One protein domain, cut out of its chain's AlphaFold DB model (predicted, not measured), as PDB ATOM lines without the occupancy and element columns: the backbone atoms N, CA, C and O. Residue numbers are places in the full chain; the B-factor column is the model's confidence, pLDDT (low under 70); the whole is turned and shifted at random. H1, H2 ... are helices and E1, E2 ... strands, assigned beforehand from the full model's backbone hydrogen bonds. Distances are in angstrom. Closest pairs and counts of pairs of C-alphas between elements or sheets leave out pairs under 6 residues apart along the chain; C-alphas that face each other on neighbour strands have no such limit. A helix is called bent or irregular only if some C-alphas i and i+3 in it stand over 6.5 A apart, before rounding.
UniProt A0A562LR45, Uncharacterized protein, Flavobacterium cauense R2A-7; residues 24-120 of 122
ATOM      1  N   LYS A  24      -6.146  26.955 -26.295       91.44
ATOM      2  CA  LYS A  24      -5.329  27.895 -27.076       91.44
ATOM      3  C   LYS A  24      -6.198  28.902 -27.828       91.44
ATOM      4  O   LYS A  24      -5.735  29.988 -28.173       91.44
ATOM      5  N   PHE A  25      -7.448  28.536 -28.099       94.62
ATOM      6  CA  PHE A  25      -8.366  29.327 -28.900       94.62
ATOM      7  C   PHE A  25      -9.818  29.138 -28.480       94.62
ATOM      8  O   PHE A  25     -10.156  28.176 -27.796       94.62
ATOM      9  N   THR A  26     -10.675  30.033 -28.958       95.69
ATOM     10  CA  THR A  26     -12.131  29.907 -28.899       95.69
ATOM     11  C   THR A  26     -12.769  30.379 -30.202       95.69
ATOM     12  O   THR A  26     -12.192  31.176 -30.943       95.69
ATOM     13  N   ILE A  27     -13.969  29.887 -30.497       97.44
ATOM     14  CA  ILE A  27     -14.744  30.293 -31.670       97.44
ATOM     15  C   ILE A  27     -15.738  31.364 -31.223       97.44
ATOM     16  O   ILE A  27     -16.683  31.070 -30.494       97.44
ATOM     17  N   LEU A  28     -15.529  32.606 -31.661       97.25
ATOM     18  CA  LEU A  28     -16.379  33.744 -31.296       97.25
ATOM     19  C   LEU A  28     -17.622  33.857 -32.176       97.25
ATOM     20  O   LEU A  28     -18.665  34.325 -31.725       97.25
ATOM     21  N   LYS A  29     -17.500  33.472 -33.449       97.62
ATOM     22  CA  LYS A  29     -18.569  33.593 -34.440       97.62
ATOM     23  C   LYS A  29     -18.483  32.456 -35.449       97.62
ATOM     24  O   LYS A  29     -17.406  32.178 -35.970       97.62
ATOM     25  N   ILE A  30     -19.626  31.847 -35.753       97.94
ATOM     26  CA  ILE A  30     -19.774  30.892 -36.855       97.94
ATOM     27  C   ILE A  30     -20.140  31.656 -38.132       97.94
ATOM     28  O   ILE A  30     -20.947  32.587 -38.091       97.94
ATOM     29  N   GLY A  31     -19.485  31.294 -39.232       96.69
ATOM     30  CA  GLY A  31     -19.723  31.836 -40.565       96.69
ATOM     31  C   GLY A  31     -20.748  31.016 -41.344       96.69
ATOM     32  O   GLY A  31     -21.486  30.209 -40.781       96.69
ATOM     33  N   ASN A  32     -20.798  31.230 -42.656       96.81
ATOM     34  CA  ASN A  32     -21.825  30.621 -43.509       96.81
ATOM     35  C   ASN A  32     -21.387  29.308 -44.185       96.81
ATOM     36  O   ASN A  32     -22.201  28.687 -44.867       96.81
ATOM     37  N   LYS A  33     -20.118  28.897 -44.055       96.62
ATOM     38  CA  LYS A  33     -19.536  27.769 -44.805       96.62
ATOM     39  C   LYS A  33     -19.084  26.631 -43.898       96.62
ATOM     40  O   LYS A  33     -19.227  25.471 -44.278       96.62
ATOM     41  N   TYR A  34     -18.528  26.941 -42.728       96.31
ATOM     42  CA  TYR A  34     -17.930  25.942 -41.843       96.31
ATOM     43  C   TYR A  34     -18.773  25.696 -40.594       96.31
ATOM     44  O   TYR A  34     -19.183  26.631 -39.907       96.31
ATOM     45  N   SER A  35     -18.987  24.420 -40.257       96.75
ATOM     46  CA  SER A  35     -19.596  24.054 -38.976       96.75
ATOM     47  C   SER A  35     -18.634  24.325 -37.814       96.75
ATOM     48  O   SER A  35     -17.413  24.378 -37.997       96.75
ATOM     49  N   LYS A  36     -19.170  24.433 -36.593       96.56
ATOM     50  CA  LYS A  36     -18.353  24.593 -35.382       96.56
ATOM     51  C   LYS A  36     -17.341  23.453 -35.237       96.56
ATOM     52  O   LYS A  36     -16.169  23.706 -34.992       96.56
ATOM     53  N   GLU A  37     -17.780  22.217 -35.452       95.88
ATOM     54  CA  GLU A  37     -16.959  21.005 -35.364       95.88
ATOM     55  C   GLU A  37     -15.839  21.014 -36.409       95.88
ATOM     56  O   GLU A  37     -14.712  20.614 -36.114       95.88
ATOM     57  N   THR A  38     -16.138  21.509 -37.615       96.50
ATOM     58  CA  THR A  38     -15.155  21.662 -38.693       96.50
ATOM     59  C   THR A  38     -14.063  22.647 -38.287       96.50
ATOM     60  O   THR A  38     -12.879  22.338 -38.424       96.50
ATOM     61  N   ILE A  39     -14.448  23.804 -37.739       97.31
ATOM     62  CA  ILE A  39     -13.509  24.823 -37.256       97.31
ATOM     63  C   ILE A  39     -12.670  24.267 -36.103       97.31
ATOM     64  O   ILE A  39     -11.445  24.335 -36.162       97.31
ATOM     65  N   THR A  40     -13.306  23.671 -35.091       95.94
ATOM     66  CA  THR A  40     -12.607  23.070 -33.947       95.94
ATOM     67  C   THR A  40     -11.579  22.045 -34.415       95.94
ATOM     68  O   THR A  40     -10.399  22.179 -34.103       95.94
ATOM     69  N   THR A  41     -11.989  21.086 -35.248       95.12
ATOM     70  CA  THR A  41     -11.099  20.019 -35.732       95.12
ATOM     71  C   THR A  41      -9.932  20.571 -36.552       95.12
ATOM     72  O   THR A  41      -8.804  20.093 -36.420       95.12
ATOM     73  N   ALA A  42     -10.179  21.568 -37.408       96.25
ATOM     74  CA  ALA A  42      -9.138  22.170 -38.235       96.25
ATOM     75  C   ALA A  42      -8.101  22.921 -37.383       96.25
ATOM     76  O   ALA A  42      -6.900  22.739 -37.572       96.25
ATOM     77  N   PHE A  43      -8.552  23.722 -36.412       95.44
ATOM     78  CA  PHE A  43      -7.677  24.534 -35.561       95.44
ATOM     79  C   PHE A  43      -6.979  23.736 -34.451       95.44
ATOM     80  O   PHE A  43      -5.893  24.121 -34.021       95.44
ATOM     81  N   GLU A  44      -7.543  22.611 -34.008       92.69
ATOM     82  CA  GLU A  44      -6.856  21.675 -33.109       92.69
ATOM     83  C   GLU A  44      -5.688  20.961 -33.798       92.69
ATOM     84  O   GLU A  44      -4.662  20.711 -33.162       92.69
ATOM     85  N   LYS A  45      -5.834  20.643 -35.091       91.56
ATOM     86  CA  LYS A  45      -4.812  19.955 -35.896       91.56
ATOM     87  C   LYS A  45      -3.768  20.896 -36.492       91.56
ATOM     88  O   LYS A  45      -2.654  20.458 -36.771       91.56
ATOM     89  N   ALA A  46      -4.129  22.150 -36.746       92.06
ATOM     90  CA  ALA A  46      -3.238  23.111 -37.376       92.06
ATOM     91  C   ALA A  46      -2.095  23.532 -36.441       92.06
ATOM     92  O   ALA A  46      -2.309  23.844 -35.267       92.06
ATOM     93  N   ASP A  47      -0.880  23.616 -36.986       91.12
ATOM     94  CA  ASP A  47       0.210  24.310 -36.307       91.12
ATOM     95  C   ASP A  47       0.021  25.822 -36.463       91.12
ATOM     96  O   ASP A  47       0.312  26.418 -37.501       91.12
ATOM     97  N   MET A  48      -0.515  26.433 -35.410       92.69
ATOM     98  CA  MET A  48      -0.783  27.869 -35.351       92.69
ATOM     99  C   MET A  48       0.329  28.639 -34.625       92.69
ATOM    100  O   MET A  48       0.163  29.832 -34.355       92.69
ATOM    101  N   CYS A  49       1.459  27.997 -34.305       92.50
ATOM    102  CA  CYS A  49       2.615  28.642 -33.682       92.50
ATOM    103  C   CYS A  49       3.037  29.887 -34.491       92.50
ATOM    104  O   CYS A  49       3.046  29.884 -35.720       92.50
ATOM    105  N   GLY A  50       3.313  30.998 -33.807       93.19
ATOM    106  CA  GLY A  50       3.588  32.288 -34.447       93.19
ATOM    107  C   GLY A  50       2.344  33.121 -34.782       93.19
ATOM    108  O   GLY A  50       2.494  34.222 -35.302       93.19
ATOM    109  N   ASN A  51       1.130  32.645 -34.469       94.25
ATOM    110  CA  ASN A  51      -0.117  33.424 -34.568       94.25
ATOM    111  C   ASN A  51      -0.669  33.856 -33.197       94.25
ATOM    112  O   ASN A  51      -1.782  34.372 -33.121       94.25
ATOM    113  N   PHE A  52       0.093  33.665 -32.119       95.25
ATOM    114  CA  PHE A  52      -0.269  34.094 -30.768       95.25
ATOM    115  C   PHE A  52       0.504  35.359 -30.407       95.25
ATOM    116  O   PHE A  52       1.700  35.446 -30.659       95.25
ATOM    117  N   TYR A  53      -0.149  36.334 -29.793       96.62
ATOM    118  CA  TYR A  53       0.495  37.557 -29.314       96.62
ATOM    119  C   TYR A  53       0.926  37.429 -27.850       96.62
ATOM    120  O   TYR A  53       0.444  36.567 -27.107       96.62
ATOM    121  N   LEU A  54       1.822  38.312 -27.413       95.69
ATOM    122  CA  LEU A  54       2.297  38.322 -26.032       95.69
ATOM    123  C   LEU A  54       1.241  38.869 -25.065       95.69
ATOM    124  O   LEU A  54       1.006  38.232 -24.038       95.69
ATOM    125  N   SER A  55       0.598  40.003 -25.374       95.69
ATOM    126  CA  SER A  55      -0.256  40.707 -24.394       95.69
ATOM    127  C   SER A  55      -1.736  40.843 -24.759       95.69
ATOM    128  O   SER A  55      -2.541  41.165 -23.888       95.69
ATOM    129  N   LYS A  56      -2.118  40.602 -26.017       95.19
ATOM    130  CA  LYS A  56      -3.497  40.790 -26.509       95.19
ATOM    131  C   LYS A  56      -3.978  39.598 -27.336       95.19
ATOM    132  O   LYS A  56      -3.135  38.935 -27.932       95.19
ATOM    133  N   PRO A  57      -5.280  39.312 -27.435       95.31
ATOM    134  CA  PRO A  57      -5.754  38.222 -28.278       95.31
ATOM    135  C   PRO A  57      -5.488  38.491 -29.768       95.31
ATOM    136  O   PRO A  57      -5.331  39.641 -30.193       95.31
ATOM    137  N   ASN A  58      -5.453  37.425 -30.569       95.31
ATOM    138  CA  ASN A  58      -5.411  37.505 -32.030       95.31
ATOM    139  C   ASN A  58      -6.687  36.901 -32.624       95.31
ATOM    140  O   ASN A  58      -6.930  35.705 -32.471       95.31
ATOM    141  N   ASP A  59      -7.468  37.714 -33.326       95.25
ATOM    142  CA  ASP A  59      -8.703  37.267 -33.964       95.25
ATOM    143  C   ASP A  59      -8.438  36.957 -35.437       95.25
ATOM    144  O   ASP A  59      -8.093  37.833 -36.233       95.25
ATOM    145  N   ILE A  60      -8.617  35.692 -35.800       93.25
ATOM    146  CA  ILE A  60      -8.572  35.216 -37.177       93.25
ATOM    147  C   ILE A  60      -9.981  35.212 -37.748       93.25
ATOM    148  O   ILE A  60     -10.887  34.595 -37.189       93.25
ATOM    149  N   VAL A  61     -10.139  35.859 -38.900       93.94
ATOM    150  CA  VAL A  61     -11.380  35.859 -39.675       93.94
ATOM    151  C   VAL A  61     -11.216  34.922 -40.869       93.94
ATOM    152  O   VAL A  61     -10.278  35.080 -41.656       93.94
ATOM    153  N   LEU A  62     -12.110  33.940 -40.986       95.12
ATOM    154  CA  LEU A  62     -12.154  33.012 -42.118       95.12
ATOM    155  C   LEU A  62     -12.885  33.630 -43.325       95.12
ATOM    156  O   LEU A  62     -13.636  34.599 -43.191       95.12
ATOM    157  N   ASP A  63     -12.692  33.041 -44.504       94.88
ATOM    158  CA  ASP A  63     -13.292  33.435 -45.790       94.88
ATOM    159  C   ASP A  63     -14.829  33.373 -45.819       94.88
ATOM    160  O   ASP A  63     -15.450  33.927 -46.723       94.88
ATOM    161  N   ASP A  64     -15.451  32.746 -44.822       94.81
ATOM    162  CA  ASP A  64     -16.902  32.669 -44.646       94.81
ATOM    163  C   ASP A  64     -17.452  33.587 -43.540       94.81
ATOM    164  O   ASP A  64     -18.646  33.536 -43.222       94.81
ATOM    165  N   GLY A  65     -16.589  34.414 -42.943       94.75
ATOM    166  CA  GLY A  65     -16.934  35.349 -41.876       94.75
ATOM    167  C   GLY A  65     -16.991  34.744 -40.471       94.75
ATOM    168  O   GLY A  65     -17.402  35.455 -39.544       94.75
ATOM    169  N   ALA A  66     -16.597  33.477 -40.292       97.44
ATOM    170  CA  ALA A  66     -16.339  32.912 -38.970       97.44
ATOM    171  C   ALA A  66     -15.140  33.607 -38.304       97.44
ATOM    172  O   ALA A  66     -14.228  34.086 -38.981       97.44
ATOM    173  N   VAL A  67     -15.132  33.649 -36.969       96.94
ATOM    174  CA  VAL A  67     -14.075  34.299 -36.180       96.94
ATOM    175  C   VAL A  67     -13.562  33.352 -35.104       96.94
ATOM    176  O   VAL A  67     -14.324  32.910 -34.239       96.94
ATOM    177  N   VAL A  68     -12.257  33.084 -35.140       97.00
ATOM    178  CA  VAL A  68     -11.528  32.279 -34.154       97.00
ATOM    179  C   VAL A  68     -10.551  33.180 -33.411       97.00
ATOM    180  O   VAL A  68      -9.694  33.808 -34.025       97.00
ATOM    181  N   ARG A  69     -10.670  33.241 -32.086       96.75
ATOM    182  CA  ARG A  69      -9.779  34.010 -31.218       96.75
ATOM    183  C   ARG A  69      -8.708  33.111 -30.638       96.75
ATOM    184  O   ARG A  69      -9.031  32.154 -29.942       96.75
ATOM    185  N   PHE A  70      -7.451  33.474 -30.839       95.50
ATOM    186  CA  PHE A  70      -6.330  32.958 -30.067       95.50
ATOM    187  C   PHE A  70      -6.099  33.802 -28.826       95.50
ATOM    188  O   PHE A  70      -5.986  35.027 -28.915       95.50
ATOM    189  N   TYR A  71      -5.975  33.138 -27.682       94.81
ATOM    190  CA  TYR A  71      -5.615  33.799 -26.436       94.81
ATOM    191  C   TYR A  71      -4.141  34.211 -26.456       94.81
ATOM    192  O   TYR A  71      -3.279  33.475 -26.942       94.81
ATOM    193  N   SER A  72      -3.829  35.377 -25.906       95.00
ATOM    194  CA  SER A  72      -2.455  35.836 -25.699       95.00
ATOM    195  C   SER A  72      -1.697  34.978 -24.692       95.00
ATOM    196  O   SER A  72      -2.280  34.218 -23.916       95.00
ATOM    197  N   LYS A  73      -0.374  35.156 -24.637       94.06
ATOM    198  CA  LYS A  73       0.439  34.571 -23.564       94.06
ATOM    199  C   LYS A  73      -0.043  35.015 -22.181       94.06
ATOM    200  O   LYS A  73      -0.101  34.198 -21.266       94.06
ATOM    201  N   ALA A  74      -0.377  36.299 -22.040       93.19
ATOM    202  CA  ALA A  74      -0.870  36.870 -20.792       93.19
ATOM    203  C   ALA A  74      -2.192  36.223 -20.339       93.19
ATOM    204  O   ALA A  74      -2.336  35.911 -19.161       93.19
ATOM    205  N   GLU A  75      -3.117  35.961 -21.268       92.12
ATOM    206  CA  GLU A  75      -4.403  35.303 -20.983       92.12
ATOM    207  C   GLU A  75      -4.243  33.810 -20.661       92.12
ATOM    208  O   GLU A  75      -4.930  33.294 -19.783       92.12
ATOM    209  N   GLN A  76      -3.321  33.111 -21.334       89.44
ATOM    210  CA  GLN A  76      -3.070  31.684 -21.083       89.44
ATOM    211  C   GLN A  76      -2.312  31.428 -19.765       89.44
ATOM    212  O   GLN A  76      -2.437  30.354 -19.168       89.44
ATOM    213  N   GLY A  77      -1.521  32.400 -19.296       84.38
ATOM    214  CA  GLY A  77      -0.792  32.328 -18.030       84.38
ATOM    215  C   GLY A  77       0.110  31.092 -17.915       84.38
ATOM    216  O   GLY A  77       0.706  30.636 -18.889       84.38
ATOM    217  N   ALA A  78       0.199  30.520 -16.712       77.44
ATOM    218  CA  ALA A  78       1.003  29.320 -16.441       77.44
ATOM    219  C   ALA A  78       0.411  28.019 -17.024       77.44
ATOM    220  O   ALA A  78       1.061  26.978 -16.975       77.44
ATOM    221  N   MET A  79      -0.812  28.061 -17.562       75.25
ATOM    222  CA  MET A  79      -1.499  26.898 -18.138       75.25
ATOM    223  C   MET A  79      -1.227  26.724 -19.637       75.25
ATOM    224  O   MET A  79      -1.724  25.771 -20.239       75.25
ATOM    225  N   THR A  80      -0.449  27.627 -20.246       79.88
ATOM    226  CA  THR A  80      -0.056  27.512 -21.652       79.88
ATOM    227  C   THR A  80       0.718  26.218 -21.904       79.88
ATOM    228  O   THR A  80       1.703  25.913 -21.236       79.88
ATOM    229  N   THR A  81       0.295  25.469 -22.920       84.88
ATOM    230  CA  THR A  81       1.053  24.329 -23.465       84.88
ATOM    231  C   THR A  81       1.970  24.746 -24.618       84.88
ATOM    232  O   THR A  81       2.733  23.934 -25.138       84.88
ATOM    233  N   LEU A  82       1.906  26.016 -25.033       89.62
ATOM    234  CA  LEU A  82       2.686  26.567 -26.135       89.62
ATOM    235  C   LEU A  82       4.073  27.016 -25.671       89.62
ATOM    236  O   LEU A  82       4.222  27.674 -24.640       89.62
ATOM    237  N   SER A  83       5.083  26.725 -26.494       91.62
ATOM    238  CA  SER A  83       6.441  27.242 -26.311       91.62
ATOM    239  C   SER A  83       6.481  28.767 -26.446       91.62
ATOM    240  O   SER A  83       5.728  29.355 -27.223       91.62
ATOM    241  N   ASN A  84       7.424  29.411 -25.751       91.62
ATOM    242  CA  ASN A  84       7.653  30.858 -25.837       91.62
ATOM    243  C   ASN A  84       7.864  31.349 -27.279       91.62
ATOM    244  O   ASN A  84       7.477  32.470 -27.593       91.62
ATOM    245  N   GLN A  85       8.427  30.509 -28.152       93.56
ATOM    246  CA  GLN A  85       8.659  30.835 -29.565       93.56
ATOM    247  C   GLN A  85       7.376  30.914 -30.407       93.56
ATOM    248  O   GLN A  85       7.407  31.436 -31.516       93.56
ATOM    249  N   CYS A  86       6.247  30.409 -29.899       93.88
ATOM    250  CA  CYS A  86       4.965  30.509 -30.591       93.88
ATOM    251  C   CYS A  86       4.298  31.870 -30.442       93.88
ATOM    252  O   CYS A  86       3.316  32.134 -31.141       93.88
ATOM    253  N   PHE A  87       4.820  32.716 -29.556       95.50
ATOM    254  CA  PHE A  87       4.300  34.047 -29.320       95.50
ATOM    255  C   PHE A  87       5.124  35.087 -30.077       95.50
ATOM    256  O   PHE A  87       6.354  35.065 -30.051       95.50
ATOM    257  N   VAL A  88       4.438  36.024 -30.722       96.31
ATOM    258  CA  VAL A  88       5.034  37.150 -31.443       96.31
ATOM    259  C   VAL A  88       4.769  38.464 -30.714       96.31
ATOM    260  O   VAL A  88       3.827  38.587 -29.928       96.31
ATOM    261  N   ALA A  89       5.597  39.472 -30.993       96.25
ATOM    262  CA  ALA A  89       5.386  40.819 -30.478       96.25
ATOM    263  C   ALA A  89       4.044  41.399 -30.953       96.25
ATOM    264  O   ALA A  89       3.625  41.181 -32.091       96.25
ATOM    265  N   ASP A  90       3.407  42.220 -30.117       94.75
ATOM    266  CA  ASP A  90       2.083  42.802 -30.402       94.75
ATOM    267  C   ASP A  90       2.078  43.785 -31.589       94.75
ATOM    268  O   ASP A  90       1.011  44.193 -32.068       94.75
ATOM    269  N   SER A  91       3.271  44.168 -32.058       92.69
ATOM    270  CA  SER A  91       3.508  44.971 -33.257       92.69
ATOM    271  C   SER A  91       3.390  44.177 -34.562       92.69
ATOM    272  O   SER A  91       3.181  44.794 -35.608       92.69
ATOM    273  N   PHE A  92       3.481  42.839 -34.526       90.44
ATOM    274  CA  PHE A  92       3.278  41.993 -35.704       90.44
ATOM    275  C   PHE A  92       1.854  42.183 -36.248       90.44
ATOM    276  O   PHE A  92       0.914  42.379 -35.477       90.44
ATOM    277  N   LYS A  93       1.669  42.150 -37.570       86.56
ATOM    278  CA  LYS A  93       0.376  42.423 -38.219       86.56
ATOM    279  C   LYS A  93      -0.114  41.200 -38.991       86.56
ATOM    280  O   LYS A  93       0.587  40.703 -39.868       86.56
ATOM    281  N   PHE A  94      -1.333  40.754 -38.680       84.19
ATOM    282  CA  PHE A  94      -2.027  39.662 -39.377       84.19
ATOM    283  C   PHE A  94      -3.175  40.149 -40.286       84.19
ATOM    284  O   PHE A  94      -3.885  39.345 -40.878       84.19
ATOM    285  N   ASP A  95      -3.340  41.464 -40.424       78.12
ATOM    286  CA  ASP A  95      -4.474  42.157 -41.057       78.12
ATOM    287  C   ASP A  95      -4.642  41.914 -42.568       78.12
ATOM    288  O   ASP A  95      -5.679  42.244 -43.134       78.12
ATOM    289  N   LYS A  96      -3.638  41.333 -43.234       80.69
ATOM    290  CA  LYS A  96      -3.640  41.068 -44.688       80.69
ATOM    291  C   LYS A  96      -3.617  39.586 -45.040       80.69
ATOM    292  O   LYS A  96      -3.194  39.214 -46.135       80.69
ATOM    293  N   ILE A  97      -4.006  38.740 -44.095       86.06
ATOM    294  CA  ILE A  97      -4.046  37.298 -44.293       86.06
ATOM    295  C   ILE A  97      -5.499  36.878 -44.460       86.06
ATOM    296  O   ILE A  97      -6.334  37.132 -43.594       86.06
ATOM    297  N   THR A  98      -5.785  36.208 -45.569       87.38
ATOM    298  CA  THR A  98      -7.068  35.541 -45.776       87.38
ATOM    299  C   THR A  98      -6.940  34.116 -45.271       87.38
ATOM    300  O   THR A  98      -6.046  33.395 -45.702       87.38
ATOM    301  N   TRP A  99      -7.814  33.692 -44.370       93.25
ATOM    302  CA  TRP A  99      -7.791  32.336 -43.835       93.25
ATOM    303  C   TRP A  99      -8.964  31.537 -44.380       93.25
ATOM    304  O   TRP A  99     -10.058  32.067 -44.532       93.25
ATOM    305  N   SER A 100      -8.751  30.263 -44.674       95.50
ATOM    306  CA  SER A 100      -9.821  29.357 -45.087       95.50
ATOM    307  C   SER A 100      -9.557  27.953 -44.563       95.50
ATOM    308  O   SER A 100      -8.436  27.616 -44.181       95.50
ATOM    309  N   ILE A 101     -10.594  27.122 -44.526       96.00
ATOM    310  CA  ILE A 101     -10.466  25.687 -44.265       96.00
ATOM    311  C   ILE A 101     -10.669  24.950 -45.590       96.00
ATOM    312  O   ILE A 101     -11.684  25.137 -46.274       96.00
ATOM    313  N   LEU A 102      -9.680  24.145 -45.967       93.12
ATOM    314  CA  LEU A 102      -9.701  23.316 -47.170       93.12
ATOM    315  C   LEU A 102     -10.615  22.090 -46.980       93.12
ATOM    316  O   LEU A 102     -10.848  21.677 -45.843       93.12
ATOM    317  N   PRO A 103     -11.091  21.443 -48.063       89.00
ATOM    318  CA  PRO A 103     -11.973  20.271 -47.964       89.00
ATOM    319  C   PRO A 103     -11.393  19.097 -47.162       89.00
ATOM    320  O   PRO A 103     -12.133  18.293 -46.608       89.00
ATOM    321  N   ASN A 104     -10.065  19.003 -47.078       89.00
ATOM    322  CA  ASN A 104      -9.347  18.005 -46.287       89.00
ATOM    323  C   ASN A 104      -9.150  18.411 -44.808       89.00
ATOM    324  O   ASN A 104      -8.442  17.721 -44.077       89.00
ATOM    325  N   GLY A 105      -9.755  19.516 -44.361       88.56
ATOM    326  CA  GLY A 105      -9.745  19.971 -42.968       88.56
ATOM    327  C   GLY A 105      -8.501  20.756 -42.547       88.56
ATOM    328  O   GLY A 105      -8.340  21.024 -41.360       88.56
ATOM    329  N   PHE A 106      -7.623  21.130 -43.482       92.12
ATOM    330  CA  PHE A 106      -6.457  21.962 -43.174       92.12
ATOM    331  C   PHE A 106      -6.806  23.449 -43.188       92.12
ATOM    332  O   PHE A 106      -7.512  23.925 -44.078       92.12
ATOM    333  N   VAL A 107      -6.244  24.188 -42.232       94.12
ATOM    334  CA  VAL A 107      -6.282  25.653 -42.214       94.12
ATOM    335  C   VAL A 107      -5.272  26.179 -43.236       94.12
ATOM    336  O   VAL A 107      -4.070  25.951 -43.115       94.12
ATOM    337  N   ALA A 108      -5.758  26.880 -44.254       91.69
ATOM    338  CA  ALA A 108      -4.943  27.515 -45.274       91.69
ATOM    339  C   ALA A 108      -4.737  28.999 -44.963       91.69
ATOM    340  O   ALA A 108      -5.675  29.741 -44.668       91.69
ATOM    341  N   LYS A 109      -3.479  29.427 -45.086       88.50
ATOM    342  CA  LYS A 109      -3.055  30.819 -44.975       88.50
ATOM    343  C   LYS A 109      -2.916  31.417 -46.374       88.50
ATOM    344  O   LYS A 109      -1.897  31.242 -47.039       88.50
ATOM    345  N   GLY A 110      -3.942  32.119 -46.829       78.25
ATOM    346  CA  GLY A 110      -3.919  32.885 -48.066       78.25
ATOM    347  C   GLY A 110      -3.127  34.179 -47.891       78.25
ATOM    348  O   GLY A 110      -3.482  35.041 -47.089       78.25
ATOM    349  N   HIS A 111      -2.066  34.346 -48.676       60.56
ATOM    350  CA  HIS A 111      -1.558  35.675 -48.985       60.56
ATOM    351  C   HIS A 111      -2.350  36.195 -50.180       60.56
ATOM    352  O   HIS A 111      -2.370  35.543 -51.223       60.56
ATOM    353  N   THR A 112      -2.960  37.378 -50.074       55.22
ATOM    354  CA  THR A 112      -3.331  38.116 -51.286       55.22
ATOM    355  C   THR A 112      -2.041  38.320 -52.070       55.22
ATOM    356  O   THR A 112      -1.185  39.111 -51.655       55.22
ATOM    357  N   ALA A 113      -1.854  37.559 -53.149       48.16
ATOM    358  CA  ALA A 113      -0.760  37.789 -54.067       48.16
ATOM    359  C   ALA A 113      -0.884  39.246 -54.509       48.16
ATOM    360  O   ALA A 113      -1.871  39.632 -55.135       48.16
ATOM    361  N   ARG A 114       0.090  40.091 -54.150       48.94
ATOM    362  CA  ARG A 114       0.260  41.329 -54.909       48.94
ATOM    363  C   ARG A 114       0.433  40.873 -56.359       48.94
ATOM    364  O   ARG A 114       1.260  39.979 -56.561       48.94
ATOM    365  N   PRO A 115      -0.312  41.420 -57.338       49.84
ATOM    366  CA  PRO A 115      -0.000  41.160 -58.732       49.84
ATOM    367  C   PRO A 115       1.495  41.413 -58.888       49.84
ATOM    368  O   PRO A 115       1.988  42.487 -58.528       49.84
ATOM    369  N   ASN A 116       2.237  40.382 -59.280       45.28
ATOM    370  CA  ASN A 116       3.663  40.521 -59.479       45.28
ATOM    371  C   ASN A 116       3.819  41.553 -60.603       45.28
ATOM    372  O   ASN A 116       3.403  41.296 -61.733       45.28
ATOM    373  N   LYS A 117       4.341  42.746 -60.272       52.97
ATOM    374  CA  LYS A 117       4.480  43.870 -61.215       52.97
ATOM    375  C   LYS A 117       5.243  43.472 -62.486       52.97
ATOM    376  O   LYS A 117       5.091  44.143 -63.494       52.97
ATOM    377  N   ALA A 118       5.995  42.370 -62.458       58.53
ATOM    378  CA  ALA A 118       6.666  41.794 -63.620       58.53
ATOM    379  C   ALA A 118       5.724  41.294 -64.740       58.53
ATOM    380  O   ALA A 118       6.200  41.049 -65.843       58.53
ATOM    381  N   TYR A 119       4.417  41.134 -64.489       50.22
ATOM    382  CA  TYR A 119       3.447  40.653 -65.489       50.22
ATOM    383  C   TYR A 119       2.417  41.701 -65.923       50.22
ATOM    384  O   TYR A 119       1.487  41.370 -66.658       50.22
ATOM    385  N   ILE A 120       2.565  42.959 -65.500       50.50
ATOM    386  CA  ILE A 120       1.781  44.051 -66.078       50.50
ATOM    387  C   ILE A 120       2.484  44.421 -67.388       50.50
ATOM    388  O   ILE A 120       3.482  45.134 -67.372       50.50
TER     389      ILE A 120
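This is residues 24 to 120 of the 122 residues of an uncharacterized protein of Flavobacterium cauense R2A-7 (UniProt A0A562LR45). A small three-stranded sheet, E1, E3 and E2, is covered on one face by the helix H1, and a separate two-stranded hairpin, E4 and E5, meets both the end of the edge strand E2 and H1. The small irregular helix H2 lies at one end of the model, and at the other end residues 113 to 120 stick out as a free tail that adds to the length. The printed part has 97 residues with two named helices and five named strands, in the order E1 H1 E2 E3 H2 E4 E5; both sheets are antiparallel. The class is mixed, helices and strands, with 40 residues, under half, in named elements. The whole is only just compact, close to loose, with a radius of gyration of the C-alphas of 14.6 A, and is elongated, spanning 51 by 31 by 20 A.

The inner strand E3, residues 67 to 70, is antiparallel to the edge strand E1, residues 25 to 29, at 158 degrees, with N 69 and O 26 2.8 A apart, within hydrogen-bond range. On its other side E3 forms a hairpin with E2, residues 58 to 61, where N 60 and O 68 are 2.8 A apart. H1, residues 36 to 45, is on this sheet at a height over the sheet of 9.6 A. It lies over E1 and, only just, not over E3, on which 2 of its C-alphas fall; on the local plane it stands at 27 degrees to E1, only just along the strands. E1, H1 and E2 form a split strand-helix-strand unit, two strands running the same way with E3 between them, and its crossover is left-handed. E4, residues 97 to 101, and E5, residues 107 to 111, form an antiparallel hairpin at 150 degrees, with N 110 and O 98 2.7 A apart. The closest C-alphas of E2 and E4 are those of Val 61 and Trp 99, 6.5 A; those of H1 and E5 are Ala 42 and Val 107, 6.0 A. H2, residues 73 to 79, is not on the three-stranded sheet, and it is apart from H1 and E5. In H1 every O i to N i+4 pair is within hydrogen-bond range; in H2 1 of 3 is, beside 2 of 4 O i to N i+3 pairs.

E1 begins at C-alpha 25, (-8.366, 29.327, -28.900), and is 12.4 A long. H1 is 14.3 A, E4 13.3 A and E5 13.0 A long; E5 ends at C-alpha 111, (-1.558, 35.675, -48.985). E2 is 9.8 A, E3 10.0 A and H2 9.6 A long. H2 is irregular: C-alphas 75 and 78 are 9.3 A apart.

The C-alphas of Ala 78 and Ile 120, the two farthest apart, are 51.8 A from each other. Without residues 113 to 120 the body spans 34 by 27 by 20 A. The links H1 to E2 and H2 to E4 are long, and in them residues 52 to 53 pair with residues 87 to 88, parallel. The printed part has no cut. Its mean pLDDT is 88.4, with residues 111 to 120 under 70.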